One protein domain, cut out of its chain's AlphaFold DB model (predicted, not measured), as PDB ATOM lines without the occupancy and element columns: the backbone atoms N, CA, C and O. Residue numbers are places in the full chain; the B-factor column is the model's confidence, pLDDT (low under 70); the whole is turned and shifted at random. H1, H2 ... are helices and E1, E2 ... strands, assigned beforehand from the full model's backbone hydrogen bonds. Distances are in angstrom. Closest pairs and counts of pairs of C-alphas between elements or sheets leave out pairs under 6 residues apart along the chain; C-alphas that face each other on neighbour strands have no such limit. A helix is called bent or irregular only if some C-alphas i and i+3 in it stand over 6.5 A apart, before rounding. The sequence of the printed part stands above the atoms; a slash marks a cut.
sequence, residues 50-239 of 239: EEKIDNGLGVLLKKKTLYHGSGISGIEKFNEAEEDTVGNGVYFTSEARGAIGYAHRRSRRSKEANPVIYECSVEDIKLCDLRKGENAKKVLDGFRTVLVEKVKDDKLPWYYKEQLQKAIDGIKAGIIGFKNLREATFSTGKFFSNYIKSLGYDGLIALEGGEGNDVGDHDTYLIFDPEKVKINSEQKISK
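What this domain is: This is residues 50 to 239 of the 239 residues of an uncharacterized protein of Candidatus Giovannonibacteria bacterium RIFCSPLOWO2_12_FULL_44_15 (UniProt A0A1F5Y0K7). A strongly twisted sheet of seven strands, with its long strands E2 and E4 sharply bent, curls round helix H1, and a group of four helices, H2 to H5, lies towards the other end of the longest axis. E5 and E6 run through the middle, between H1 and that group, whose far end is made by the helical hairpin of H2 and H3. The printed part has 190 residues, with five named helices and seven named strands in the order E1 E2 E3 H1 E4 H2 H3 H4 H5 E5 E6 E7. The sheet is branched and mixed, the class is mixed helices and strands, and the whole is compact, with a radius of gyration of the C-alphas of 17.0 A and spans of 50 by 38 by 29 A.

Where its parts are: E4, residues 116 to 129, is the longest strand by residues, 27.5 A, and bends by 103 degrees at residue 126. E2, residues 58 to 70, 28.0 A, bends by 95 degrees at residue 62. E1, residues 50 to 53, begins with C-alpha 50 at (177.376, 147.643, 133.901). E3 is residues 90 to 92, E5 203 to 208 and E6 218 to 223. E7, residues 229 to 236, 19.9 A, bends by 61 degrees at residue 232 and ends with C-alpha 236 at (196.131, 148.447, 111.577). The helices are H1, residues 96 to 107, 16.2 A; H2, 133 to 151, 25.9 A; H3, 158 to 172, 20.7 A; H4, 182 to 185; and H5, 189 to 198, 14.1 A.

How they stand to each other: On one side of E4 lies E2, antiparallel, with N 66 and O 120 2.9 A apart. On the other side lie E7, antiparallel beside residues 116 to 122, with N 119 and O 233 at 2.9 A, and E5, parallel beside residues 127 to 129, with N 205 and O 128 at 2.9 A. E1 and E2 form a hairpin, N 53 to O 58 2.9 A. E5 and E6 form another, N 206 to O 220 2.9 A. E3 is antiparallel to E6, N 92 to O 221 2.9 A. H1 is on the sheet; its closest C-alpha pair with E2 is Ala 103 and Gly 69, 4.1 A. H4 and H3 are not on the sheet, and H2 only grazes it with residues 135 to 139. H5 is on it at a height of 10.0 A, on a local plane fitted to 6 C-alphas, and is only just over E4, E5 and E6, with 3 of its C-alphas on each. H2 and H3, a helical hairpin, touch at a shallow tilt of 30 degrees, opposite ways; their closest C-alphas are those of Val 151 and Lys 161, 5.5 A. H3 touches H4 with residues 167 to 171 alone, the C-alphas of Ala 167 and Ala 184 being closest at 5.0 A. H2 and H5 only just touch, with 3 pairs of C-alphas within 8 A, through residues 143 to 146 of H2 alone; the closest are Phe 143 and Tyr 195, 6.8 A. H1 and H2 are apart. Every O i to N i+4 pair is within hydrogen-bond range in H1, H3 and H5; in H2 14 of 15 are, and H4 is too short for such a pair.

The domain as a whole: The C-alphas farthest apart are those of Asp 154 and Ser 238, 52.5 A. Residues 154 to 159, of which 158 to 159 belong to H3, stand free. The printed part has no cut, and its one long link is E2 to E3, 19 residues. Mean pLDDT of the printed part is 91.4; residues 82 to 83, 111 to 112 and 210 to 214 are under 70.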
ATOM      1  N   GLU A  50     178.703 147.294 134.411       92.81
ATOM      2  CA  GLU A  50     177.376 147.643 133.901       92.81
ATOM      3  C   GLU A  50     176.414 147.715 135.088       92.81
ATOM      4  O   GLU A  50     176.193 146.716 135.777       92.81
ATOM      5  N   GLU A  51     175.848 148.891 135.349       95.50
ATOM      6  CA  GLU A  51     174.851 149.059 136.405       95.50
ATOM      7  C   GLU A  51     173.457 148.826 135.822       95.50
ATOM      8  O   GLU A  51     173.051 149.501 134.880       95.50
ATOM      9  N   LYS A  52     172.704 147.862 136.360       96.44
ATOM     10  CA  LYS A  52     171.327 147.611 135.914       96.44
ATOM     11  C   LYS A  52     170.417 148.747 136.378       96.44
ATOM     12  O   LYS A  52     170.353 149.029 137.569       96.44
ATOM     13  N   ILE A  53     169.658 149.316 135.449       96.88
ATOM     14  CA  ILE A  53     168.663 150.368 135.697       96.88
ATOM     15  C   ILE A  53     167.291 149.931 135.164       96.88
ATOM     16  O   ILE A  53     167.171 148.894 134.508       96.88
ATOM     17  N   ASP A  54     166.237 150.688 135.474       95.31
ATOM     18  CA  ASP A  54     164.891 150.495 134.908       95.31
ATOM     19  C   ASP A  54     164.352 149.060 135.063       95.31
ATOM     20  O   ASP A  54     163.827 148.447 134.130       95.31
ATOM     21  N   ASN A  55     164.520 148.496 136.267       92.94
ATOM     22  CA  ASN A  55     164.176 147.109 136.605       92.94
ATOM     23  C   ASN A  55     164.883 146.063 135.723       92.94
ATOM     24  O   ASN A  55     164.354 144.983 135.470       92.94
ATOM     25  N   GLY A  56     166.089 146.384 135.250       92.50
ATOM     26  CA  GLY A  56     166.913 145.512 134.420       92.50
ATOM     27  C   GLY A  56     166.607 145.572 132.925       92.50
ATOM     28  O   GLY A  56     167.209 144.792 132.186       92.50
ATOM     29  N   LEU A  57     165.709 146.463 132.478       96.69
ATOM     30  CA  LEU A  57     165.521 146.757 131.053       96.69
ATOM     31  C   LEU A  57     166.693 147.570 130.491       96.69
ATOM     32  O   LEU A  57     167.050 147.407 129.326       96.69
ATOM     33  N   GLY A  58     167.288 148.424 131.322       97.50
ATOM     34  CA  GLY A  58     168.419 149.253 130.951       97.50
ATOM     35  C   GLY A  58     169.708 148.862 131.659       97.50
ATOM     36  O   GLY A  58     169.702 148.243 132.730       97.50
ATOM     37  N   VAL A  59     170.820 149.307 131.087       97.56
ATOM     38  CA  VAL A  59     172.123 149.362 131.748       97.56
ATOM     39  C   VAL A  59     172.713 150.763 131.638       97.56
ATOM     40  O   VAL A  59     172.668 151.393 130.583       97.56
ATOM     41  N   LEU A  60     173.279 151.256 132.734       97.62
ATOM     42  CA  LEU A  60     174.084 152.465 132.770       97.62
ATOM     43  C   LEU A  60     175.559 152.080 132.639       97.62
ATOM     44  O   LEU A  60     176.100 151.323 133.449       97.62
ATOM     45  N   LEU A  61     176.213 152.626 131.617       96.00
ATOM     46  CA  LEU A  61     177.648 152.499 131.412       96.00
ATOM     47  C   LEU A  61     178.331 153.769 131.907       96.00
ATOM     48  O   LEU A  61     178.370 154.772 131.200       96.00
ATOM     49  N   LYS A  62     178.903 153.718 133.115       95.00
ATOM     50  CA  LYS A  62     179.701 154.830 133.655       95.00
ATOM     51  C   LYS A  62     180.925 155.118 132.803       95.00
ATOM     52  O   LYS A  62     181.186 156.260 132.452       95.00
ATOM     53  N   LYS A  63     181.641 154.060 132.437       93.88
ATOM     54  CA  LYS A  63     182.738 154.094 131.480       93.88
ATOM     55  C   LYS A  63     182.937 152.703 130.911       93.88
ATOM     56  O   LYS A  63     183.094 151.749 131.674       93.88
ATOM     57  N   LYS A  64     182.956 152.580 129.588       95.56
ATOM     58  CA  LYS A  64     183.192 151.298 128.918       95.56
ATOM     59  C   LYS A  64     184.083 151.480 127.700       95.56
ATOM     60  O   LYS A  64     183.959 152.473 126.987       95.56
ATOM     61  N   THR A  65     184.972 150.517 127.476       96.50
ATOM     62  CA  THR A  65     185.743 150.408 126.236       96.50
ATOM     63  C   THR A  65     185.007 149.486 125.284       96.50
ATOM     64  O   THR A  65     184.585 148.402 125.675       96.50
ATOM     65  N   LEU A  66     184.869 149.928 124.042       96.69
ATOM     66  CA  LEU A  66     184.197 149.214 122.969       96.69
ATOM     67  C   LEU A  66     185.088 149.209 121.724       96.69
ATOM     68  O   LEU A  66     185.954 150.073 121.573       96.69
ATOM     69  N   TYR A  67     184.867 148.253 120.830       96.81
ATOM     70  CA  TYR A  67     185.680 148.069 119.634       96.81
ATOM     71  C   TYR A  67     184.855 148.223 118.363       96.81
ATOM     72  O   TYR A  67     183.744 147.702 118.264       96.81
ATOM     73  N   HIS A  68     185.427 148.906 117.373       96.00
ATOM     74  CA  HIS A  68     184.866 149.040 116.031       96.00
ATOM     75  C   HIS A  68     185.875 148.551 114.992       96.00
ATOM     76  O   HIS A  68     187.019 149.001 114.966       96.00
ATOM     77  N   GLY A  69     185.457 147.632 114.125       94.38
ATOM     78  CA  GLY A  69     186.275 147.146 113.015       94.38
ATOM     79  C   GLY A  69     185.966 147.869 111.719       94.38
ATOM     80  O   GLY A  69     184.813 147.895 111.313       94.38
ATOM     81  N   SER A  70     186.958 148.392 111.013       92.75
ATOM     82  CA  SER A  70     186.746 149.095 109.744       92.75
ATOM     83  C   SER A  70     187.737 148.652 108.673       92.75
ATOM     84  O   SER A  70     188.813 148.138 108.968       92.75
ATOM     85  N   GLY A  71     187.369 148.870 107.410       91.38
ATOM     86  CA  GLY A  71     188.315 148.849 106.290       91.38
ATOM     87  C   GLY A  71     188.942 150.221 106.010       91.38
ATOM     88  O   GLY A  71     189.743 150.345 105.088       91.38
ATOM     89  N   ILE A  72     188.548 151.255 106.761       90.06
ATOM     90  CA  ILE A  72     188.957 152.648 106.568       90.06
ATOM     91  C   ILE A  72     189.794 153.087 107.773       90.06
ATOM     92  O   ILE A  72     189.356 152.959 108.918       90.06
ATOM     93  N   SER A  73     190.991 153.606 107.498       92.62
ATOM     94  CA  SER A  73     191.895 154.237 108.472       92.62
ATOM     95  C   SER A  73     191.650 155.742 108.591       92.62
ATOM     96  O   SER A  73     191.153 156.348 107.641       92.62
ATOM     97  N   GLY A  74     192.083 156.361 109.689       92.88
ATOM     98  CA  GLY A  74     192.047 157.814 109.880       92.88
ATOM     99  C   GLY A  74     190.660 158.378 110.187       92.88
ATOM    100  O   GLY A  74     190.395 159.540 109.889       92.88
ATOM    101  N   ILE A  75     189.752 157.571 110.744       93.19
ATOM    102  CA  ILE A  75     188.439 158.063 111.178       93.19
ATOM    103  C   ILE A  75     188.636 158.965 112.402       93.19
ATOM    104  O   ILE A  75     189.001 158.496 113.476       93.19
ATOM    105  N   GLU A  76     188.361 160.261 112.245       93.12
ATOM    106  CA  GLU A  76     188.407 161.232 113.350       93.12
ATOM    107  C   GLU A  76     187.082 161.308 114.118       93.12
ATOM    108  O   GLU A  76     187.062 161.577 115.320       93.12
ATOM    109  N   LYS A  77     185.967 161.071 113.419       93.50
ATOM    110  CA  LYS A  77     184.608 161.041 113.967       93.50
ATOM    111  C   LYS A  77     183.790 159.980 113.249       93.50
ATOM    112  O   LYS A  77     183.901 159.828 112.034       93.50
ATOM    113  N   PHE A  78     182.958 159.266 113.997       93.69
ATOM    114  CA  PHE A  78     182.008 158.337 113.399       93.69
ATOM    115  C   PHE A  78     180.797 159.082 112.843       93.69
ATOM    116  O   PHE A  78     180.341 160.065 113.423       93.69
ATOM    117  N   ASN A  79     180.264 158.559 111.744       89.75
ATOM    118  CA  ASN A  79     178.933 158.890 111.252       89.75
ATOM    119  C   ASN A  79     177.979 157.740 111.597       89.75
ATOM    120  O   ASN A  79     178.424 156.627 111.895       89.75
ATOM    121  N   GLU A  80     176.675 158.006 111.542       85.94
ATOM    122  CA  GLU A  80     175.661 156.948 111.585       85.94
ATOM    123  C   GLU A  80     175.927 155.920 110.470       85.94
ATOM    124  O   GLU A  80     176.361 156.277 109.371       85.94
ATOM    125  N   ALA A  81     175.712 154.637 110.766       80.94
ATOM    126  CA  ALA A  81     175.879 153.577 109.782       80.94
ATOM    127  C   ALA A  81     174.890 153.736 108.614       80.94
ATOM    128  O   ALA A  81     173.743 154.138 108.795       80.94
ATOM    129  N   GLU A  82     175.341 153.386 107.407       68.12
ATOM    130  CA  GLU A  82     174.489 153.357 106.209       68.12
ATOM    131  C   GLU A  82     173.686 152.046 106.096       68.12
ATOM    132  O   GLU A  82     172.628 152.015 105.471       68.12
ATOM    133  N   GLU A  83     174.180 150.960 106.707       69.44
ATOM    134  CA  GLU A  83     173.517 149.653 106.772       69.44
ATOM    135  C   GLU A  83     173.108 149.349 108.224       69.44
ATOM    136  O   GLU A  83     173.947 148.991 109.053       69.44
ATOM    137  N   ASP A  84     171.810 149.462 108.518       77.31
ATOM    138  CA  ASP A  84     171.241 149.221 109.848       77.31
ATOM    139  C   ASP A  84     170.873 147.732 110.023       77.31
ATOM    140  O   ASP A  84     170.044 147.179 109.296       77.31
ATOM    141  N   THR A  85     171.463 147.060 111.012       81.56
ATOM    142  CA  THR A  85     171.114 145.675 111.390       81.56
ATOM    143  C   THR A  85     170.092 145.592 112.515       81.56
ATOM    144  O   THR A  85     169.209 144.753 112.439       81.56
ATOM    145  N   VAL A  86     170.199 146.432 113.545       87.56
ATOM    146  CA  VAL A  86     169.361 146.431 114.760       87.56
ATOM    147  C   VAL A  86     168.907 147.837 115.146       87.56
ATOM    148  O   VAL A  86     168.282 148.029 116.185       87.56
ATOM    149  N   GLY A  87     169.196 148.824 114.300       90.44
ATOM    150  CA  GLY A  87     168.840 150.221 114.483       90.44
ATOM    151  C   GLY A  87     169.830 151.131 113.764       90.44
ATOM    152  O   GLY A  87     170.826 150.676 113.221       90.44
ATOM    153  N   ASN A  88     169.545 152.423 113.799       91.62
ATOM    154  CA  ASN A  88     170.414 153.464 113.277       91.62
ATOM    155  C   ASN A  88     171.342 154.029 114.366       91.62
ATOM    156  O   ASN A  88     170.859 154.358 115.458       91.62
ATOM    157  N   GLY A  89     172.643 154.121 114.075       93.75
ATOM    158  CA  GLY A  89     173.680 154.633 114.977       93.75
ATOM    159  C   GLY A  89     175.082 154.123 114.628       93.75
ATOM    160  O   GLY A  89     175.337 153.677 113.510       93.75
ATOM    161  N   VAL A  90     176.000 154.175 115.596       95.44
ATOM    162  CA  VAL A  90     177.365 153.648 115.473       95.44
ATOM    163  C   VAL A  90     177.481 152.301 116.178       95.44
ATOM    164  O   VAL A  90     177.091 152.148 117.337       95.44
ATOM    165  N   TYR A  91     178.039 151.335 115.459       94.50
ATOM    166  CA  TYR A  91     178.124 149.938 115.859       94.50
ATOM    167  C   TYR A  91     179.462 149.593 116.498       94.50
ATOM    168  O   TYR A  91     180.519 149.803 115.894       94.50
ATOM    169  N   PHE A  92     179.398 148.972 117.671       95.81
ATOM    170  CA  PHE A  92     180.553 148.438 118.378       95.81
ATOM    171  C   PHE A  92     180.268 147.056 118.953       95.81
ATOM    172  O   PHE A  92     179.120 146.648 119.091       95.81
ATOM    173  N   THR A  93     181.323 146.379 119.379       94.94
ATOM    174  CA  THR A  93     181.250 145.164 120.193       94.94
ATOM    175  C   THR A  93     182.149 145.306 121.419       94.94
ATOM    176  O   THR A  93     183.086 146.114 121.416       94.94
ATOM    177  N   SER A  94     181.876 144.554 122.487       93.56
ATOM    178  CA  SER A  94     182.793 144.496 123.632       93.56
ATOM    179  C   SER A  94     184.014 143.611 123.368       93.56
ATOM    180  O   SER A  94     185.013 143.728 124.077       93.56
ATOM    181  N   GLU A  95     183.971 142.768 122.331       92.19
ATOM    182  CA  GLU A  95     185.027 141.814 122.004       92.19
ATOM    183  C   GLU A  95     185.883 142.298 120.835       92.19
ATOM    184  O   GLU A  95     185.419 142.410 119.697       92.19
ATOM    185  N   ALA A  96     187.181 142.500 121.070       92.88
ATOM    186  CA  ALA A  96     188.074 142.927 120.000       92.88
ATOM    187  C   ALA A  96     188.138 141.921 118.841       92.88
ATOM    188  O   ALA A  96     188.238 142.328 117.687       92.88
ATOM    189  N   ARG A  97     188.023 140.616 119.121       89.69
ATOM    190  CA  ARG A  97     187.988 139.581 118.080       89.69
ATOM    191  C   ARG A  97     186.838 139.785 117.090       89.69
ATOM    192  O   ARG A  97     187.070 139.688 115.888       89.69
ATOM    193  N   GLY A  98     185.636 140.104 117.575       89.69
ATOM    194  CA  GLY A  98     184.482 140.384 116.715       89.69
ATOM    195  C   GLY A  98     184.733 141.607 115.832       89.69
ATOM    196  O   GLY A  98     184.548 141.555 114.616       89.69
ATOM    197  N   ALA A  99     185.267 142.684 116.418       93.56
ATOM    198  CA  ALA A  99     185.650 143.884 115.674       93.56
ATOM    199  C   ALA A  99     186.728 143.596 114.613       93.56
ATOM    200  O   ALA A  99     186.609 144.051 113.479       93.56
ATOM    201  N   ILE A 100     187.750 142.798 114.923       93.06
ATOM    202  CA  ILE A 100     188.771 142.390 113.946       93.06
ATOM    203  C   ILE A 100     188.132 141.612 112.790       93.06
ATOM    204  O   ILE A 100     188.399 141.923 111.628       93.06
ATOM    205  N   GLY A 101     187.225 140.676 113.085       90.38
ATOM    206  CA  GLY A 101     186.440 139.968 112.071       90.38
ATOM    207  C   GLY A 101     185.728 140.921 111.106       90.38
ATOM    208  O   GLY A 101     185.853 140.795 109.882       90.38
ATOM    209  N   TYR A 102     185.061 141.949 111.643       90.25
ATOM    210  CA  TYR A 102     184.442 143.005 110.838       90.25
ATOM    211  C   TYR A 102     185.455 143.795 110.007       90.25
ATOM    212  O   TYR A 102     185.186 144.083 108.839       90.25
ATOM    213  N   ALA A 103     186.612 144.134 110.579       92.56
ATOM    214  CA  ALA A 103     187.666 144.862 109.881       92.56
ATOM    215  C   ALA A 103     188.144 144.094 108.638       92.56
ATOM    216  O   ALA A 103     188.158 144.657 107.542       92.56
ATOM    217  N   HIS A 104     188.429 142.793 108.771       91.31
ATOM    218  CA  HIS A 104     188.813 141.938 107.641       91.31
ATOM    219  C   HIS A 104     187.698 141.808 106.601       91.31
ATOM    220  O   HIS A 104     187.938 141.930 105.396       91.31
ATOM    221  N   ARG A 105     186.458 141.574 107.045       88.81
ATOM    222  CA  ARG A 105     185.308 141.430 106.142       88.81
ATOM    223  C   ARG A 105     185.079 142.700 105.322       88.81
ATOM    224  O   ARG A 105     184.832 142.615 104.119       88.81
ATOM    225  N   ARG A 106     185.189 143.872 105.954       87.12
ATOM    226  CA  ARG A 106     185.043 145.183 105.307       87.12
ATOM    227  C   ARG A 106     186.227 145.491 104.393       87.12
ATOM    228  O   ARG A 106     186.007 145.940 103.273       87.12
ATOM    229  N   SER A 107     187.457 145.170 104.800       88.56
ATOM    230  CA  SER A 107     188.636 145.401 103.962       88.56
ATOM    231  C   SER A 107     188.638 144.543 102.696       88.56
ATOM    232  O   SER A 107     189.128 144.982 101.669       88.56
ATOM    233  N   ARG A 108     188.040 143.343 102.705       86.06
ATOM    234  CA  ARG A 108     187.901 142.514 101.487       86.06
ATOM    235  C   ARG A 108     187.041 143.167 100.394       86.06
ATOM    236  O   ARG A 108     187.164 142.783  99.235       86.06
ATOM    237  N   ARG A 109     186.191 144.147 100.733       80.50
ATOM    238  CA  ARG A 109     185.337 144.861  99.765       80.50
ATOM    239  C   ARG A 109     186.104 145.904  98.935       80.50
ATOM    240  O   ARG A 109     185.587 146.335  97.911       80.50
ATOM    241  N   SER A 110     187.322 146.287  99.335       76.50
ATOM    242  CA  SER A 110     188.162 147.249  98.609       76.50
ATOM    243  C   SER A 110     189.622 146.794  98.571       76.50
ATOM    244  O   SER A 110     190.210 146.477  99.600       76.50
ATOM    245  N   LYS A 111     190.251 146.786  97.389       67.00
ATOM    246  CA  LYS A 111     191.643 146.313  97.226       67.00
ATOM    247  C   LYS A 111     192.671 147.153  97.996       67.00
ATOM    248  O   LYS A 111     193.737 146.639  98.327       67.00
ATOM    249  N   GLU A 112     192.343 148.405  98.296       68.56
ATOM    250  CA  GLU A 112     193.227 149.366  98.972       68.56
ATOM    251  C   GLU A 112     192.959 149.467 100.482       68.56
ATOM    252  O   GLU A 112     193.724 150.096 101.214       68.56
ATOM    253  N   ALA A 113     191.903 148.815 100.974       79.75
ATOM    254  CA  ALA A 113     191.558 148.823 102.385       79.75
ATOM    255  C   ALA A 113     192.475 147.887 103.188       79.75
ATOM    256  O   ALA A 113     192.675 146.711 102.854       79.75
ATOM    257  N   ASN A 114     193.000 148.408 104.295       86.12
ATOM    258  CA  ASN A 114     193.649 147.609 105.329       86.12
ATOM    259  C   ASN A 114     192.670 147.434 106.492       86.12
ATOM    260  O   ASN A 114     191.946 148.380 106.801       86.12
ATOM    261  N   PRO A 115     192.613 146.254 107.126       93.25
ATOM    262  CA  PRO A 115     191.770 146.071 108.294       93.25
ATOM    263  C   PRO A 115     192.310 146.929 109.442       93.25
ATOM    264  O   PRO A 115     193.507 146.924 109.746       93.25
ATOM    265  N   VAL A 116     191.416 147.684 110.067       95.06
ATOM    266  CA  VAL A 116     191.710 148.583 111.180       95.06
ATOM    267  C   VAL A 116     190.753 148.283 112.324       95.06
ATOM    268  O   VAL A 116     189.548 148.151 112.113       95.06
ATOM    269  N   ILE A 117     191.284 148.204 113.541       96.19
ATOM    270  CA  ILE A 117     190.484 148.216 114.763       96.19
ATOM    271  C   ILE A 117     190.588 149.593 115.423       96.19
ATOM    272  O   ILE A 117     191.672 150.167 115.545       96.19
ATOM    273  N   TYR A 118     189.450 150.100 115.872       97.31
ATOM    274  CA  TYR A 118     189.351 151.289 116.702       97.31
ATOM    275  C   TYR A 118     188.969 150.877 118.117       97.31
ATOM    276  O   TYR A 118     187.964 150.193 118.325       97.31
ATOM    277  N   GLU A 119     189.756 151.325 119.091       97.06
ATOM    278  CA  GLU A 119     189.382 151.264 120.498       97.06
ATOM    279  C   GLU A 119     188.683 152.564 120.874       97.06
ATOM    280  O   GLU A 119     189.257 153.651 120.772       97.06
ATOM    281  N   CYS A 120     187.446 152.444 121.330       97.44
ATOM    282  CA  CYS A 120     186.571 153.565 121.627       97.44
ATOM    283  C   CYS A 120     186.148 153.528 123.093       97.44
ATOM    284  O   CYS A 120     186.189 152.482 123.740       97.44
ATOM    285  N   SER A 121     185.737 154.668 123.635       95.88
ATOM    286  CA  SER A 121     185.108 154.737 124.950       95.88
ATOM    287  C   SER A 121     183.807 155.504 124.901       95.88
ATOM    288  O   SER A 121     183.687 156.499 124.187       95.88
ATOM    289  N   VAL A 122     182.886 155.051 125.735       96.69
ATOM    290  CA  VAL A 122     181.625 155.712 126.051       96.69
ATOM    291  C   VAL A 122     181.556 155.938 127.556       96.69
ATOM    292  O   VAL A 122     182.064 155.114 128.329       96.69
ATOM    293  N   GLU A 123     180.963 157.053 127.968       96.31
ATOM    294  CA  GLU A 123     180.881 157.474 129.370       96.31
ATOM    295  C   GLU A 123     179.480 158.013 129.679       96.31
ATOM    296  O   GLU A 123     178.881 158.695 128.852       96.31
ATOM    297  N   ASP A 124     178.964 157.660 130.859       96.81
ATOM    298  CA  ASP A 124     177.632 158.025 131.365       96.81
ATOM    299  C   ASP A 124     176.475 157.854 130.355       96.81
ATOM    300  O   ASP A 124     175.603 158.715 130.233       96.81
ATOM    301  N   ILE A 125     176.432 156.710 129.660       97.69
ATOM    302  CA  ILE A 125     175.361 156.398 128.699       97.69
ATOM    303  C   ILE A 125     174.379 155.348 129.223       97.69
ATOM    304  O   ILE A 125     174.774 154.362 129.852       97.69
ATOM    305  N   LYS A 126     173.091 155.534 128.925       98.19
ATOM    306  CA  LYS A 126     172.030 154.566 129.224       98.19
ATOM    307  C   LYS A 126     171.715 153.740 127.987       98.19
ATOM    308  O   LYS A 126     171.299 154.288 126.972       98.19
ATOM    309  N   LEU A 127     171.843 152.424 128.076       98.38
ATOM    310  CA  LEU A 127     171.543 151.516 126.973       98.38
ATOM    311  C   LEU A 127     170.372 150.602 127.310       98.38
ATOM    312  O   LEU A 127     170.293 150.074 128.416       98.38
ATOM    313  N   CYS A 128     169.495 150.374 126.337       98.25
ATOM    314  CA  CYS A 128     168.451 149.361 126.439       98.25
ATOM    315  C   CYS A 128     169.069 147.963 126.255       98.25
ATOM    316  O   CYS A 128     169.617 147.668 125.193       98.25
ATOM    317  N   ASP A 129     168.988 147.090 127.259       97.38
ATOM    318  CA  ASP A 129     169.603 145.756 127.223       97.38
ATOM    319  C   ASP A 129     168.640 144.718 126.631       97.38
ATOM    320  O   ASP A 129     167.747 144.204 127.308       97.38
ATOM    321  N   LEU A 130     168.840 144.389 125.355       96.25
ATOM    322  CA  LEU A 130     168.051 143.420 124.591       96.25
ATOM    323  C   LEU A 130     168.705 142.032 124.530       96.25
ATOM    324  O   LEU A 130     168.208 141.158 123.823       96.25
ATOM    325  N   ARG A 131     169.787 141.785 125.283       93.62
ATOM    326  CA  ARG A 131     170.455 140.468 125.313       93.62
ATOM    327  C   ARG A 131     169.577 139.380 125.942       93.62
ATOM    328  O   ARG A 131     169.812 138.193 125.734       93.62
ATOM    329  N   LYS A 132     168.559 139.775 126.714       92.00
ATOM    330  CA  LYS A 132     167.601 138.873 127.362       92.00
ATOM    331  C   LYS A 132     166.287 138.810 126.596       92.00
ATOM    332  O   LYS A 132     165.709 139.844 126.257       92.00
ATOM    333  N   GLY A 133     165.757 137.599 126.433       92.31
ATOM    334  CA  GLY A 133     164.487 137.366 125.739       92.31
ATOM    335  C   GLY A 133     163.303 138.140 126.331       92.31
ATOM    336  O   GLY A 133     162.496 138.681 125.582       92.31
ATOM    337  N   GLU A 134     163.223 138.252 127.659       94.94
ATOM    338  CA  GLU A 134     162.167 139.002 128.360       94.94
ATOM    339  C   GLU A 134     162.181 140.509 128.050       94.94
ATOM    340  O   GLU A 134     161.134 141.094 127.761       94.94
ATOM    341  N   ASN A 135     163.367 141.124 128.031       96.25
ATOM    342  CA  ASN A 135     163.543 142.534 127.701       96.25
ATOM    343  C   ASN A 135     163.226 142.788 126.227       96.25
ATOM    344  O   ASN A 135     162.442 143.683 125.910       96.25
ATOM    345  N   ALA A 136     163.782 141.961 125.336       95.00
ATOM    346  CA  ALA A 136     163.524 142.052 123.906       95.00
ATOM    347  C   ALA A 136     162.029 141.926 123.599       95.00
ATOM    348  O   ALA A 136     161.496 142.743 122.856       95.00
ATOM    349  N   LYS A 137     161.328 140.971 124.224       95.56
ATOM    350  CA  LYS A 137     159.876 140.820 124.068       95.56
ATOM    351  C   LYS A 137     159.132 142.088 124.486       95.56
ATOM    352  O   LYS A 137     158.334 142.596 123.707       95.56
ATOM    353  N   LYS A 138     159.420 142.628 125.676       96.12
ATOM    354  CA  LYS A 138     158.779 143.855 126.181       96.12
ATOM    355  C   LYS A 138     158.969 145.033 125.221       96.12
ATOM    356  O   LYS A 138     158.030 145.781 124.955       96.12
ATOM    357  N   VAL A 139     160.180 145.189 124.695       97.38
ATOM    358  CA  VAL A 139     160.524 146.259 123.753       97.38
ATOM    359  C   VAL A 139     159.838 146.052 122.408       97.38
ATOM    360  O   VAL A 139     159.223 146.989 121.906       97.38
ATOM    361  N   LEU A 140     159.877 144.839 121.854       96.50
ATOM    362  CA  LEU A 140     159.222 144.502 120.590       96.50
ATOM    363  C   LEU A 140     157.699 144.653 120.671       96.50
ATOM    364  O   LEU A 140     157.099 145.160 119.729       96.50
ATOM    365  N   ASP A 141     157.069 144.289 121.790       96.50
ATOM    366  CA  ASP A 141     155.629 144.487 121.997       96.50
ATOM    367  C   ASP A 141     155.248 145.975 121.965       96.50
ATOM    368  O   ASP A 141     154.255 146.351 121.336       96.50
ATOM    369  N   GLY A 142     156.046 146.842 122.594       96.75
ATOM    370  CA  GLY A 142     155.829 148.286 122.513       96.75
ATOM    371  C   GLY A 142     156.144 148.854 121.125       96.75
ATOM    372  O   GLY A 142     155.372 149.656 120.600       96.75
ATOM    373  N   PHE A 143     157.200 148.365 120.467       96.75
ATOM    374  CA  PHE A 143     157.535 148.761 119.100       96.75
ATOM    375  C   PHE A 143     156.454 148.353 118.094       96.75
ATOM    376  O   PHE A 143     156.117 149.127 117.201       96.75
ATOM    377  N   ARG A 144     155.832 147.181 118.268       96.19
ATOM    378  CA  ARG A 144     154.690 146.739 117.457       96.19
ATOM    379  C   ARG A 144     153.569 147.771 117.473       96.19
ATOM    380  O   ARG A 144     152.987 148.038 116.428       96.19
ATOM    381  N   THR A 145     153.281 148.377 118.625       96.50
ATOM    382  CA  THR A 145     152.277 149.447 118.730       96.50
ATOM    383  C   THR A 145     152.662 150.654 117.872       96.50
ATOM    384  O   THR A 145     151.821 151.170 117.139       96.50
ATOM    385  N   VAL A 146     153.939 151.051 117.872       95.25
ATOM    386  CA  VAL A 146     154.453 152.126 117.000       95.25
ATOM    387  C   VAL A 146     154.272 151.777 115.519       95.25
ATOM    388  O   VAL A 146     153.821 152.615 114.739       95.25
ATOM    389  N   LEU A 147     154.578 150.537 115.127       94.94
ATOM    390  CA  LEU A 147     154.405 150.066 113.751       94.94
ATOM    391  C   LEU A 147     152.930 150.049 113.324       94.94
ATOM    392  O   LEU A 147     152.615 150.485 112.218       94.94
ATOM    393  N   VAL A 148     152.028 149.586 114.198       95.50
ATOM    394  CA  VAL A 148     150.576 149.565 113.950       95.50
ATOM    395  C   VAL A 148     150.038 150.974 113.731       95.50
ATOM    396  O   VAL A 148     149.249 151.183 112.815       95.50
ATOM    397  N   GLU A 149     150.473 151.956 114.520       94.81
ATOM    398  CA  GLU A 149     150.084 153.347 114.271       94.81
ATOM    399  C   GLU A 149     150.678 153.870 112.963       94.81
ATOM    400  O   GLU A 149     149.992 154.548 112.199       94.81
ATOM    401  N   LYS A 150     151.927 153.506 112.642       93.50
ATOM    402  CA  LYS A 150     152.568 153.966 111.410       93.50
ATOM    403  C   LYS A 150     151.902 153.410 110.152       93.50
ATOM    404  O   LYS A 150     151.780 154.144 109.177       93.50
ATOM    405  N   VAL A 151     151.438 152.159 110.155       94.50
ATOM    406  CA  VAL A 151     150.819 151.534 108.970       94.50
ATOM    407  C   VAL A 151     149.502 152.209 108.551       94.50
ATOM    408  O   VAL A 151     149.119 152.136 107.381       94.50
ATOM    409  N   LYS A 152     148.838 152.910 109.484       94.12
ATOM    410  CA  LYS A 152     147.610 153.689 109.238       94.12
ATOM    411  C   LYS A 152     147.852 154.981 108.450       94.12
ATOM    412  O   LYS A 152     146.894 155.618 108.039       94.12
ATOM    413  N   ASP A 153     149.103 155.387 108.241       93.56
ATOM    414  CA  ASP A 153     149.445 156.586 107.471       93.56
ATOM    415  C   ASP A 153     149.138 156.376 105.976       93.56
ATOM    416  O   ASP A 153     149.789 155.588 105.283       93.56
ATOM    417  N   ASP A 154     148.128 157.082 105.463       92.12
ATOM    418  CA  ASP A 154     147.665 156.982 104.072       92.12
ATOM    419  C   ASP A 154     148.699 157.438 103.039       92.12
ATOM    420  O   ASP A 154     148.596 157.080 101.868       92.12
ATOM    421  N   LYS A 155     149.732 158.175 103.462       94.62
ATOM    422  CA  LYS A 155     150.805 158.641 102.572       94.62
ATOM    423  C   LYS A 155     151.889 157.590 102.341       94.62
ATOM    424  O   LYS A 155     152.763 157.801 101.503       94.62
ATOM    425  N   LEU A 156     151.875 156.481 103.083       92.31
ATOM    426  CA  LEU A 156     152.870 155.428 102.910       92.31
ATOM    427  C   LEU A 156     152.594 154.605 101.646       92.31
ATOM    428  O   LEU A 156     151.478 154.106 101.478       92.31
ATOM    429  N   PRO A 157     153.614 154.373 100.798       93.31
ATOM    430  CA  PRO A 157     153.495 153.454  99.676       93.31
ATOM    431  C   PRO A 157     153.095 152.043 100.125       93.31
ATOM    432  O   PRO A 157     153.525 151.571 101.181       93.31
ATOM    433  N   TRP A 158     152.320 151.342  99.293       93.06
ATOM    434  CA  TRP A 158     151.795 150.003  99.598       93.06
ATOM    435  C   TRP A 158     152.898 149.005  99.986       93.06
ATOM    436  O   TRP A 158     152.772 148.314 100.992       93.06
ATOM    437  N   TYR A 159     154.023 149.000  99.262       90.00
ATOM    438  CA  TYR A 159     155.140 148.086  99.519       90.00
ATOM    439  C   TYR A 159     155.792 148.343 100.882       90.00
ATOM    440  O   TYR A 159     156.292 147.419 101.520       90.00
ATOM    441  N   TYR A 160     155.779 149.593 101.352       90.44
ATOM    442  CA  TYR A 160     156.295 149.934 102.671       90.44
ATOM    443  C   TYR A 160     155.315 149.485 103.757       90.44
ATOM    444  O   TYR A 160     155.734 148.876 104.736       90.44
ATOM    445  N   LYS A 161     154.003 149.684 103.550       92.69
ATOM    446  CA  LYS A 161     152.965 149.156 104.453       92.69
ATOM    447  C   LYS A 161     153.065 147.635 104.605       92.69
ATOM    448  O   LYS A 161     153.006 147.144 105.727       92.69
ATOM    449  N   GLU A 162     153.293 146.901 103.516       91.62
ATOM    450  CA  GLU A 162     153.506 145.448 103.566       91.62
ATOM    451  C   GLU A 162     154.741 145.052 104.386       91.62
ATOM    452  O   GLU A 162     154.687 144.087 105.150       91.62
ATOM    453  N   GLN A 163     155.852 145.784 104.262       90.88
ATOM    454  CA  GLN A 163     157.049 145.531 105.072       90.88
ATOM    455  C   GLN A 163     156.779 145.755 106.565       90.88
ATOM    456  O   GLN A 163     157.155 144.914 107.383       90.88
ATOM    457  N   LEU A 164     156.081 146.839 106.923       93.44
ATOM    458  CA  LEU A 164     155.679 147.092 108.310       93.44
ATOM    459  C   LEU A 164     154.738 145.995 108.827       93.44
ATOM    460  O   LEU A 164     154.917 145.519 109.945       93.44
ATOM    461  N   GLN A 165     153.776 145.557 108.009       94.44
ATOM    462  CA  GLN A 165     152.831 144.505 108.381       94.44
ATOM    463  C   GLN A 165     153.536 143.168 108.645       94.44
ATOM    464  O   GLN A 165     153.262 142.529 109.658       94.44
ATOM    465  N   LYS A 166     154.519 142.789 107.817       93.06
ATOM    466  CA  LYS A 166     155.350 141.593 108.053       93.06
ATOM    467  C   LYS A 166     156.073 141.650 109.400       93.06
ATOM    468  O   LYS A 166     156.084 140.658 110.124       93.06
ATOM    469  N   ALA A 167     156.639 142.804 109.759       93.38
ATOM    470  CA  ALA A 167     157.283 142.984 111.059       93.38
ATOM    471  C   ALA A 167     156.271 142.892 112.218       93.38
ATOM    472  O   ALA A 167     156.537 142.218 113.212       93.38
ATOM    473  N   ILE A 168     155.089 143.509 112.082       95.44
ATOM    474  CA  ILE A 168     154.000 143.427 113.073       95.44
ATOM    475  C   ILE A 168     153.588 141.971 113.311       95.44
ATOM    476  O   ILE A 168     153.510 141.536 114.464       95.44
ATOM    477  N   ASP A 169     153.344 141.224 112.236       95.62
ATOM    478  CA  ASP A 169     152.894 139.835 112.300       95.62
ATOM    479  C   ASP A 169     153.985 138.922 112.869       95.62
ATOM    480  O   ASP A 169     153.702 138.101 113.743       95.62
ATOM    481  N   GLY A 170     155.243 139.123 112.461       95.06
ATOM    482  CA  GLY A 170     156.395 138.385 112.981       95.06
ATOM    483  C   GLY A 170     156.617 138.600 114.481       95.06
ATOM    484  O   GLY A 170     156.843 137.633 115.212       95.06
ATOM    485  N   ILE A 171     156.479 139.840 114.966       94.94
ATOM    486  CA  ILE A 171     156.538 140.150 116.404       94.94
ATOM    487  C   ILE A 171     155.349 139.514 117.137       94.94
ATOM    488  O   ILE A 171     155.527 138.868 118.168       94.94
ATOM    489  N   LYS A 172     154.126 139.665 116.612       95.69
ATOM    490  CA  LYS A 172     152.901 139.127 117.228       95.69
ATOM    491  C   LYS A 172     152.934 137.600 117.347       95.69
ATOM    492  O   LYS A 172     152.477 137.066 118.354       95.69
ATOM    493  N   ALA A 173     153.463 136.915 116.339       95.25
ATOM    494  CA  ALA A 173     153.596 135.463 116.318       95.25
ATOM    495  C   ALA A 173     154.765 134.942 117.179       95.25
ATOM    496  O   ALA A 173     154.890 133.733 117.353       95.25
ATOM    497  N   GLY A 174     155.624 135.823 117.707       91.88
ATOM    498  CA  GLY A 174     156.829 135.435 118.447       91.88
ATOM    499  C   GLY A 174     157.933 134.834 117.569       91.88
ATOM    500  O   GLY A 174     158.850 134.211 118.098       91.88
ATOM    501  N   ILE A 175     157.843 135.008 116.246       92.25
ATOM    502  CA  ILE A 175     158.867 134.583 115.279       92.25
ATOM    503  C   ILE A 175     160.079 135.514 115.375       92.25
ATOM    504  O   ILE A 175     161.220 135.058 115.349       92.25
ATOM    505  N   ILE A 176     159.826 136.816 115.527       90.44
ATOM    506  CA  ILE A 176     160.864 137.823 115.739       90.44
ATOM    507  C   ILE A 176     161.091 138.000 117.243       90.44
ATOM    508  O   ILE A 176     160.163 138.309 117.993       90.44
ATOM    509  N   GLY A 177     162.336 137.835 117.678       88.06
ATOM    510  CA  GLY A 177     162.762 137.928 119.069       88.06
ATOM    511  C   GLY A 177     164.210 138.399 119.214       88.06
ATOM    512  O   GLY A 177     164.794 138.986 118.309       88.06
ATOM    513  N   PHE A 178     164.809 138.137 120.378       87.69
ATOM    514  CA  PHE A 178     166.125 138.686 120.738       87.69
ATOM    515  C   PHE A 178     167.296 138.200 119.866       87.69
ATOM    516  O   PHE A 178     168.311 138.880 119.802       87.69
ATOM    517  N   LYS A 179     167.170 137.040 119.204       85.94
ATOM    518  CA  LYS A 179     168.227 136.456 118.353       85.94
ATOM    519  C   LYS A 179     168.145 136.869 116.882       85.94
ATOM    520  O   LYS A 179     169.074 136.616 116.128       85.94
ATOM    521  N   ASN A 180     167.028 137.457 116.464       87.69
ATOM    522  CA  ASN A 180     166.758 137.831 115.077       87.69
ATOM    523  C   ASN A 180     166.073 139.203 114.994       87.69
ATOM    524  O   ASN A 180     165.249 139.444 114.116       87.69
ATOM    525  N   LEU A 181     166.454 140.132 115.882       89.00
ATOM    526  CA  LEU A 181     165.958 141.518 115.899       89.00
ATOM    527  C   LEU A 181     166.074 142.204 114.531       89.00
ATOM    528  O   LEU A 181     165.238 143.043 114.182       89.00
ATOM    529  N   ARG A 182     167.073 141.810 113.732       88.56
ATOM    530  CA  ARG A 182     167.269 142.276 112.359       88.56
ATOM    531  C   ARG A 182     166.045 142.098 111.468       88.56
ATOM    532  O   ARG A 182     165.785 142.959 110.635       88.56
ATOM    533  N   GLU A 183     165.255 141.046 111.657       87.19
ATOM    534  CA  GLU A 183     164.053 140.810 110.847       87.19
ATOM    535  C   GLU A 183     162.993 141.906 111.023       87.19
ATOM    536  O   GLU A 183     162.300 142.244 110.066       87.19
ATOM    537  N   ALA A 184     162.893 142.509 112.214       84.75
ATOM    538  CA  ALA A 184     162.014 143.659 112.430       84.75
ATOM    539  C   ALA A 184     162.672 144.982 112.024       84.75
ATOM    540  O   ALA A 184     161.978 145.902 111.597       84.75
ATOM    541  N   THR A 185     163.990 145.098 112.181       87.25
ATOM    542  CA  THR A 185     164.689 146.391 112.208       87.25
ATOM    543  C   THR A 185     165.434 146.732 110.922       87.25
ATOM    544  O   THR A 185     165.643 147.910 110.676       87.25
ATOM    545  N   PHE A 186     165.750 145.782 110.040       81.56
ATOM    546  CA  PHE A 186     166.532 146.058 108.822       81.56
ATOM    547  C   PHE A 186     165.914 147.149 107.924       81.56
ATOM    548  O   PHE A 186     166.608 148.040 107.451       81.56
ATOM    549  N   SER A 187     164.588 147.139 107.746       78.38
ATOM    550  CA  SER A 187     163.866 148.173 106.979       78.38
ATOM    551  C   SER A 187     163.241 149.268 107.853       78.38
ATOM    552  O   SER A 187     162.598 150.189 107.346       78.38
ATOM    553  N   THR A 188     163.378 149.161 109.177       86.25
ATOM    554  CA  THR A 188     162.743 150.069 110.145       86.25
ATOM    555  C   THR A 188     163.727 150.613 111.185       86.25
ATOM    556  O   THR A 188     163.304 151.161 112.200       86.25
ATOM    557  N   GLY A 189     165.036 150.528 110.927       88.81
ATOM    558  CA  GLY A 189     166.096 150.775 111.909       88.81
ATOM    559  C   GLY A 189     165.986 152.149 112.554       88.81
ATOM    560  O   GLY A 189     165.977 152.268 113.776       88.81
ATOM    561  N   LYS A 190     165.741 153.182 111.743       89.00
ATOM    562  CA  LYS A 190     165.463 154.541 112.224       89.00
ATOM    563  C   LYS A 190     164.221 154.635 113.121       89.00
ATOM    564  O   LYS A 190     164.250 155.343 114.125       89.00
ATOM    565  N   PHE A 191     163.134 153.936 112.789       90.00
ATOM    566  CA  PHE A 191     161.927 153.903 113.628       90.00
ATOM    567  C   PHE A 191     162.193 153.206 114.955       90.00
ATOM    568  O   PHE A 191     161.775 153.702 116.000       90.00
ATOM    569  N   PHE A 192     162.909 152.085 114.909       94.69
ATOM    570  CA  PHE A 192     163.269 151.341 116.102       94.69
ATOM    571  C   PHE A 192     164.179 152.166 117.014       94.69
ATOM    572  O   PHE A 192     163.838 152.360 118.179       94.69
ATOM    573  N   SER A 193     165.249 152.769 116.482       95.38
ATOM    574  CA  SER A 193     166.115 153.677 117.246       95.38
ATOM    575  C   SER A 193     165.337 154.842 117.852       95.38
ATOM    576  O   SER A 193     165.518 155.145 119.026       95.38
ATOM    577  N   ASN A 194     164.425 155.474 117.105       95.00
ATOM    578  CA  ASN A 194     163.601 156.564 117.635       95.00
ATOM    579  C   ASN A 194     162.679 156.107 118.771       95.00
ATOM    580  O   ASN A 194     162.499 156.834 119.748       95.00
ATOM    581  N   TYR A 195     162.114 154.906 118.669       97.06
ATOM    582  CA  TYR A 195     161.319 154.330 119.744       97.06
ATOM    583  C   TYR A 195     162.173 154.080 120.995       97.06
ATOM    584  O   TYR A 195     161.792 154.519 122.077       97.06
ATOM    585  N   ILE A 196     163.364 153.490 120.861       97.88
ATOM    586  CA  ILE A 196     164.281 153.286 121.996       97.88
ATOM    587  C   ILE A 196     164.728 154.629 122.602       97.88
ATOM    588  O   ILE A 196     164.721 154.772 123.824       97.88
ATOM    589  N   LYS A 197     165.008 155.647 121.774       97.56
ATOM    590  CA  LYS A 197     165.253 157.031 122.231       97.56
ATOM    591  C   LYS A 197     164.074 157.584 123.032       97.56
ATOM    592  O   LYS A 197     164.285 158.191 124.076       97.56
ATOM    593  N   SER A 198     162.831 157.346 122.598       97.50
ATOM    594  CA  SER A 198     161.639 157.813 123.328       97.50
ATOM    595  C   SER A 198     161.456 157.153 124.699       97.50
ATOM    596  O   SER A 198     160.786 157.714 125.560       97.50
ATOM    597  N   LEU A 199     162.084 155.994 124.923       97.56
ATOM    598  CA  LEU A 199     162.140 155.339 126.229       97.56
ATOM    599  C   LEU A 199     163.247 155.909 127.138       97.56
ATOM    600  O   LEU A 199     163.362 155.479 128.281       97.56
ATOM    601  N   GLY A 200     164.045 156.871 126.658       97.94
ATOM    602  CA  GLY A 200     165.087 157.546 127.437       97.94
ATOM    603  C   GLY A 200     166.478 156.914 127.355       97.94
ATOM    604  O   GLY A 200     167.310 157.192 128.220       97.94
ATOM    605  N   TYR A 201     166.738 156.074 126.347       98.56
ATOM    606  CA  TYR A 201     168.039 155.434 126.140       98.56
ATOM    607  C   TYR A 201     168.855 156.108 125.028       98.56
ATOM    608  O   TYR A 201     168.322 156.559 124.014       98.56
ATOM    609  N   ASP A 202     170.174 156.094 125.200       98.25
ATOM    610  CA  ASP A 202     171.182 156.618 124.269       98.25
ATOM    611  C   ASP A 202     171.580 155.609 123.182       98.25
ATOM    612  O   ASP A 202     172.324 155.926 122.250       98.25
ATOM    613  N   GLY A 203     171.104 154.375 123.318       98.00
ATOM    614  CA  GLY A 203     171.459 153.258 122.467       98.00
ATOM    615  C   GLY A 203     170.842 151.954 122.955       98.00
ATOM    616  O   GLY A 203     169.980 151.932 123.841       98.00
ATOM    617  N   LEU A 204     171.320 150.846 122.402       97.69
ATOM    618  CA  LEU A 204     170.925 149.503 122.815       97.69
ATOM    619  C   LEU A 204     172.104 148.534 122.821       97.69
ATOM    620  O   LEU A 204     173.128 148.779 122.182       97.69
ATOM    621  N   ILE A 205     171.928 147.426 123.536       96.44
ATOM    622  CA  ILE A 205     172.806 146.259 123.475       96.44
ATOM    623  C   ILE A 205     171.980 145.073 122.991       96.44
ATOM    624  O   ILE A 205     170.945 144.768 123.580       96.44
ATOM    625  N   ALA A 206     172.438 144.387 121.952       94.50
ATOM    626  CA  ALA A 206     171.809 143.180 121.428       94.50
ATOM    627  C   ALA A 206     172.836 142.052 121.280       94.50
ATOM    628  O   ALA A 206     174.039 142.294 121.305       94.50
ATOM    629  N   LEU A 207     172.354 140.817 121.141       90.19
ATOM    630  CA  LEU A 207     173.178 139.713 120.655       90.19
ATOM    631  C   LEU A 207     172.973 139.606 119.148       90.19
ATOM    632  O   LEU A 207     171.840 139.459 118.690       90.19
ATOM    633  N   GLU A 208     174.063 139.673 118.397       82.00
ATOM    634  CA  GLU A 208     174.081 139.427 116.960       82.00
ATOM    635  C   GLU A 208     174.905 138.171 116.667       82.00
ATOM    636  O   GLU A 208     175.797 137.784 117.422       82.00
ATOM    637  N   GLY A 209     174.571 137.489 115.577       71.94
ATOM    638  CA  GLY A 209     175.182 136.215 115.221       71.94
ATOM    639  C   GLY A 209     174.865 135.811 113.789       71.94
ATOM    640  O   GLY A 209     174.050 136.438 113.110       71.94
ATOM    641  N   GLY A 210     175.528 134.756 113.320       64.06
ATOM    642  CA  GLY A 210     175.311 134.214 111.971       64.06
ATOM    643  C   GLY A 210     176.082 134.916 110.846       64.06
ATOM    644  O   GLY A 210     175.841 134.642 109.673       64.06
ATOM    645  N   GLU A 211     177.054 135.769 111.171       66.44
ATOM    646  CA  GLU A 211     177.889 136.483 110.192       66.44
ATOM    647  C   GLU A 211     179.071 135.657 109.627       66.44
ATOM    648  O   GLU A 211     180.019 136.197 109.052       66.44
ATOM    649  N   GLY A 212     179.009 134.328 109.758       62.97
ATOM    650  CA  GLY A 212     180.061 133.397 109.347       62.97
ATOM    651  C   GLY A 212     181.196 133.252 110.369       62.97
ATOM    652  O   GLY A 212     181.165 133.827 111.458       62.97
ATOM    653  N   ASN A 213     182.211 132.460 110.006       65.88
ATOM    654  CA  ASN A 213     183.303 132.056 110.907       65.88
ATOM    655  C   ASN A 213     184.210 133.215 111.355       65.88
ATOM    656  O   ASN A 213     184.880 133.096 112.379       65.88
ATOM    657  N   ASP A 214     184.240 134.312 110.593       66.69
ATOM    658  CA  ASP A 214     185.158 135.429 110.830       66.69
ATOM    659  C   ASP A 214     184.691 136.345 111.980       66.69
ATOM    660  O   ASP A 214     185.528 136.935 112.657       66.69
ATOM    661  N   VAL A 215     183.378 136.456 112.221       72.19
ATOM    662  CA  VAL A 215     182.793 137.358 113.238       72.19
ATOM    663  C   VAL A 215     182.142 136.573 114.384       72.19
ATOM    664  O   VAL A 215     182.325 136.934 115.544       72.19
ATOM    665  N   GLY A 216     181.448 135.467 114.082       74.75
ATOM    666  CA  GLY A 216     180.759 134.646 115.084       74.75
ATOM    667  C   GLY A 216     179.631 135.372 115.832       74.75
ATOM    668  O   GLY A 216     179.197 136.462 115.447       74.75
ATOM    669  N   ASP A 217     179.144 134.744 116.902       83.12
ATOM    670  CA  ASP A 217     178.183 135.357 117.823       83.12
ATOM    671  C   ASP A 217     178.898 136.381 118.712       83.12
ATOM    672  O   ASP A 217     179.950 136.094 119.290       83.12
ATOM    673  N   HIS A 218     178.329 137.576 118.826       86.62
ATOM    674  CA  HIS A 218     178.909 138.688 119.571       86.62
ATOM    675  C   HIS A 218     177.817 139.599 120.133       86.62
ATOM    676  O   HIS A 218     176.649 139.534 119.743       86.62
ATOM    677  N   ASP A 219     178.196 140.455 121.077       91.56
ATOM    678  CA  ASP A 219     177.337 141.553 121.485       91.56
ATOM    679  C   ASP A 219     177.544 142.774 120.591       91.56
ATOM    680  O   ASP A 219     178.662 143.094 120.177       91.56
ATOM    681  N   THR A 220     176.443 143.467 120.338       93.81
ATOM    682  CA  THR A 220     176.408 144.702 119.567       93.81
ATOM    683  C   THR A 220     175.944 145.826 120.470       93.81
ATOM    684  O   THR A 220     174.819 145.801 120.965       93.81
ATOM    685  N   TYR A 221     176.810 146.818 120.668       96.44
ATOM    686  CA  TYR A 221     176.475 148.110 121.260       96.44
ATOM    687  C   TYR A 221     176.195 149.064 120.113       96.44
ATOM    688  O   TYR A 221     177.101 149.425 119.361       96.44
ATOM    689  N   LEU A 222     174.941 149.470 119.995       96.50
ATOM    690  CA  LEU A 222     174.521 150.483 119.045       96.50
ATOM    691  C   LEU A 222     174.353 151.800 119.795       96.50
ATOM    692  O   LEU A 222     173.454 151.921 120.629       96.50
ATOM    693  N   ILE A 223     175.215 152.773 119.505       97.75
ATOM    694  CA  ILE A 223     175.172 154.109 120.108       97.75
ATOM    695  C   ILE A 223     174.517 155.059 119.117       97.75
ATOM    696  O   ILE A 223     175.013 155.230 118.005       97.75
ATOM    697  N   PHE A 224     173.393 155.666 119.489       96.50
ATOM    698  CA  PHE A 224     172.604 156.435 118.528       96.50
ATOM    699  C   PHE A 224     173.134 157.838 118.243       96.50
ATOM    700  O   PHE A 224     172.699 158.455 117.277       96.50
ATOM    701  N   ASP A 225     173.975 158.364 119.125       96.19
ATOM    702  CA  ASP A 225     174.606 159.670 118.983       96.19
ATOM    703  C   ASP A 225     176.122 159.465 118.845       96.19
ATOM    704  O   ASP A 225     176.780 159.127 119.839       96.19
ATOM    705  N   PRO A 226     176.687 159.631 117.634       95.44
ATOM    706  CA  PRO A 226     178.118 159.473 117.409       95.44
ATOM    707  C   PRO A 226     178.984 160.393 118.282       95.44
ATOM    708  O   PRO A 226     180.113 160.023 118.603       95.44
ATOM    709  N   GLU A 227     178.473 161.555 118.708       96.50
ATOM    710  CA  GLU A 227     179.225 162.508 119.537       96.50
ATOM    711  C   GLU A 227     179.479 161.986 120.959       96.50
ATOM    712  O   GLU A 227     180.413 162.431 121.628       96.50
ATOM    713  N   LYS A 228     178.708 160.988 121.413       96.69
ATOM    714  CA  LYS A 228     178.920 160.310 122.704       96.69
ATOM    715  C   LYS A 228     180.050 159.285 122.679       96.69
ATOM    716  O   LYS A 228     180.350 158.675 123.708       96.69
ATOM    717  N   VAL A 229     180.673 159.067 121.522       97.19
ATOM    718  CA  VAL A 229     181.766 158.113 121.359       97.19
ATOM    719  C   VAL A 229     183.085 158.851 121.204       97.19
ATOM    720  O   VAL A 229     183.267 159.677 120.313       97.19
ATOM    721  N   LYS A 230     184.061 158.468 122.022       97.19
ATOM    722  CA  LYS A 230     185.444 158.912 121.877       97.19
ATOM    723  C   LYS A 230     186.300 157.813 121.262       97.19
ATOM    724  O   LYS A 230     186.381 156.719 121.818       97.19
ATOM    725  N   ILE A 231     187.000 158.120 120.174       97.44
ATOM    726  CA  ILE A 231     188.062 157.264 119.632       97.44
ATOM    727  C   ILE A 231     189.318 157.466 120.488       97.44
ATOM    728  O   ILE A 231     189.814 158.583 120.623       97.44
ATOM    729  N   ASN A 232     189.821 156.393 121.100       96.12
ATOM    730  CA  ASN A 232     191.019 156.434 121.943       96.12
ATOM    731  C   ASN A 232     192.274 156.038 121.173       96.12
ATOM    732  O   ASN A 232     193.346 156.594 121.414       96.12
ATOM    733  N   SER A 233     192.154 155.065 120.271       95.44
ATOM    734  CA  SER A 233     193.259 154.640 119.416       95.44
ATOM    735  C   SER A 233     192.768 153.951 118.152       95.44
ATOM    736  O   SER A 233     191.738 153.278 118.164       95.44
ATOM    737  N   GLU A 234     193.584 154.048 117.110       95.94
ATOM    738  CA  GLU A 234     193.452 153.336 115.846       95.94
ATOM    739  C   GLU A 234     194.646 152.392 115.673       95.94
ATOM    740  O   GLU A 234     195.783 152.768 115.968       95.94
ATOM    741  N   GLN A 235     194.407 151.179 115.173       96.00
ATOM    742  CA  GLN A 235     195.473 150.228 114.884       96.00
ATOM    743  C   GLN A 235     195.177 149.407 113.632       96.00
ATOM    744  O   GLN A 235     194.136 148.760 113.518       96.00
ATOM    745  N   LYS A 236     196.142 149.380 112.709       94.50
ATOM    746  CA  LYS A 236     196.131 148.447 111.577       94.50
ATOM    747  C   LYS A 236     196.355 147.027 112.083       94.50
ATOM    748  O   LYS A 236     197.236 146.810 112.916       94.50
ATOM    749  N   ILE A 237     195.586 146.089 111.550       93.00
ATOM    750  CA  ILE A 237     195.654 144.665 111.872       93.00
ATOM    751  C   ILE A 237     196.316 143.922 110.710       93.00
ATOM    752  O   ILE A 237     196.164 144.305 109.546       93.00
ATOM    753  N   SER A 238     197.102 142.891 111.013       86.25
ATOM    754  CA  SER A 238     197.679 142.025 109.981       86.25
ATOM    755  C   SER A 238     196.566 141.292 109.229       86.25
ATOM    756  O   SER A 238     195.610 140.859 109.862       86.25
ATOM    757  N   LYS A 239     196.683 141.164 107.902       73.38
ATOM    758  CA  LYS A 239     195.702 140.450 107.066       73.38
ATOM    759  C   LYS A 239     195.663 138.951 107.335       73.38
ATOM    760  O   LYS A 239     196.733 138.383 107.632       73.38
TER     761      LYS A 239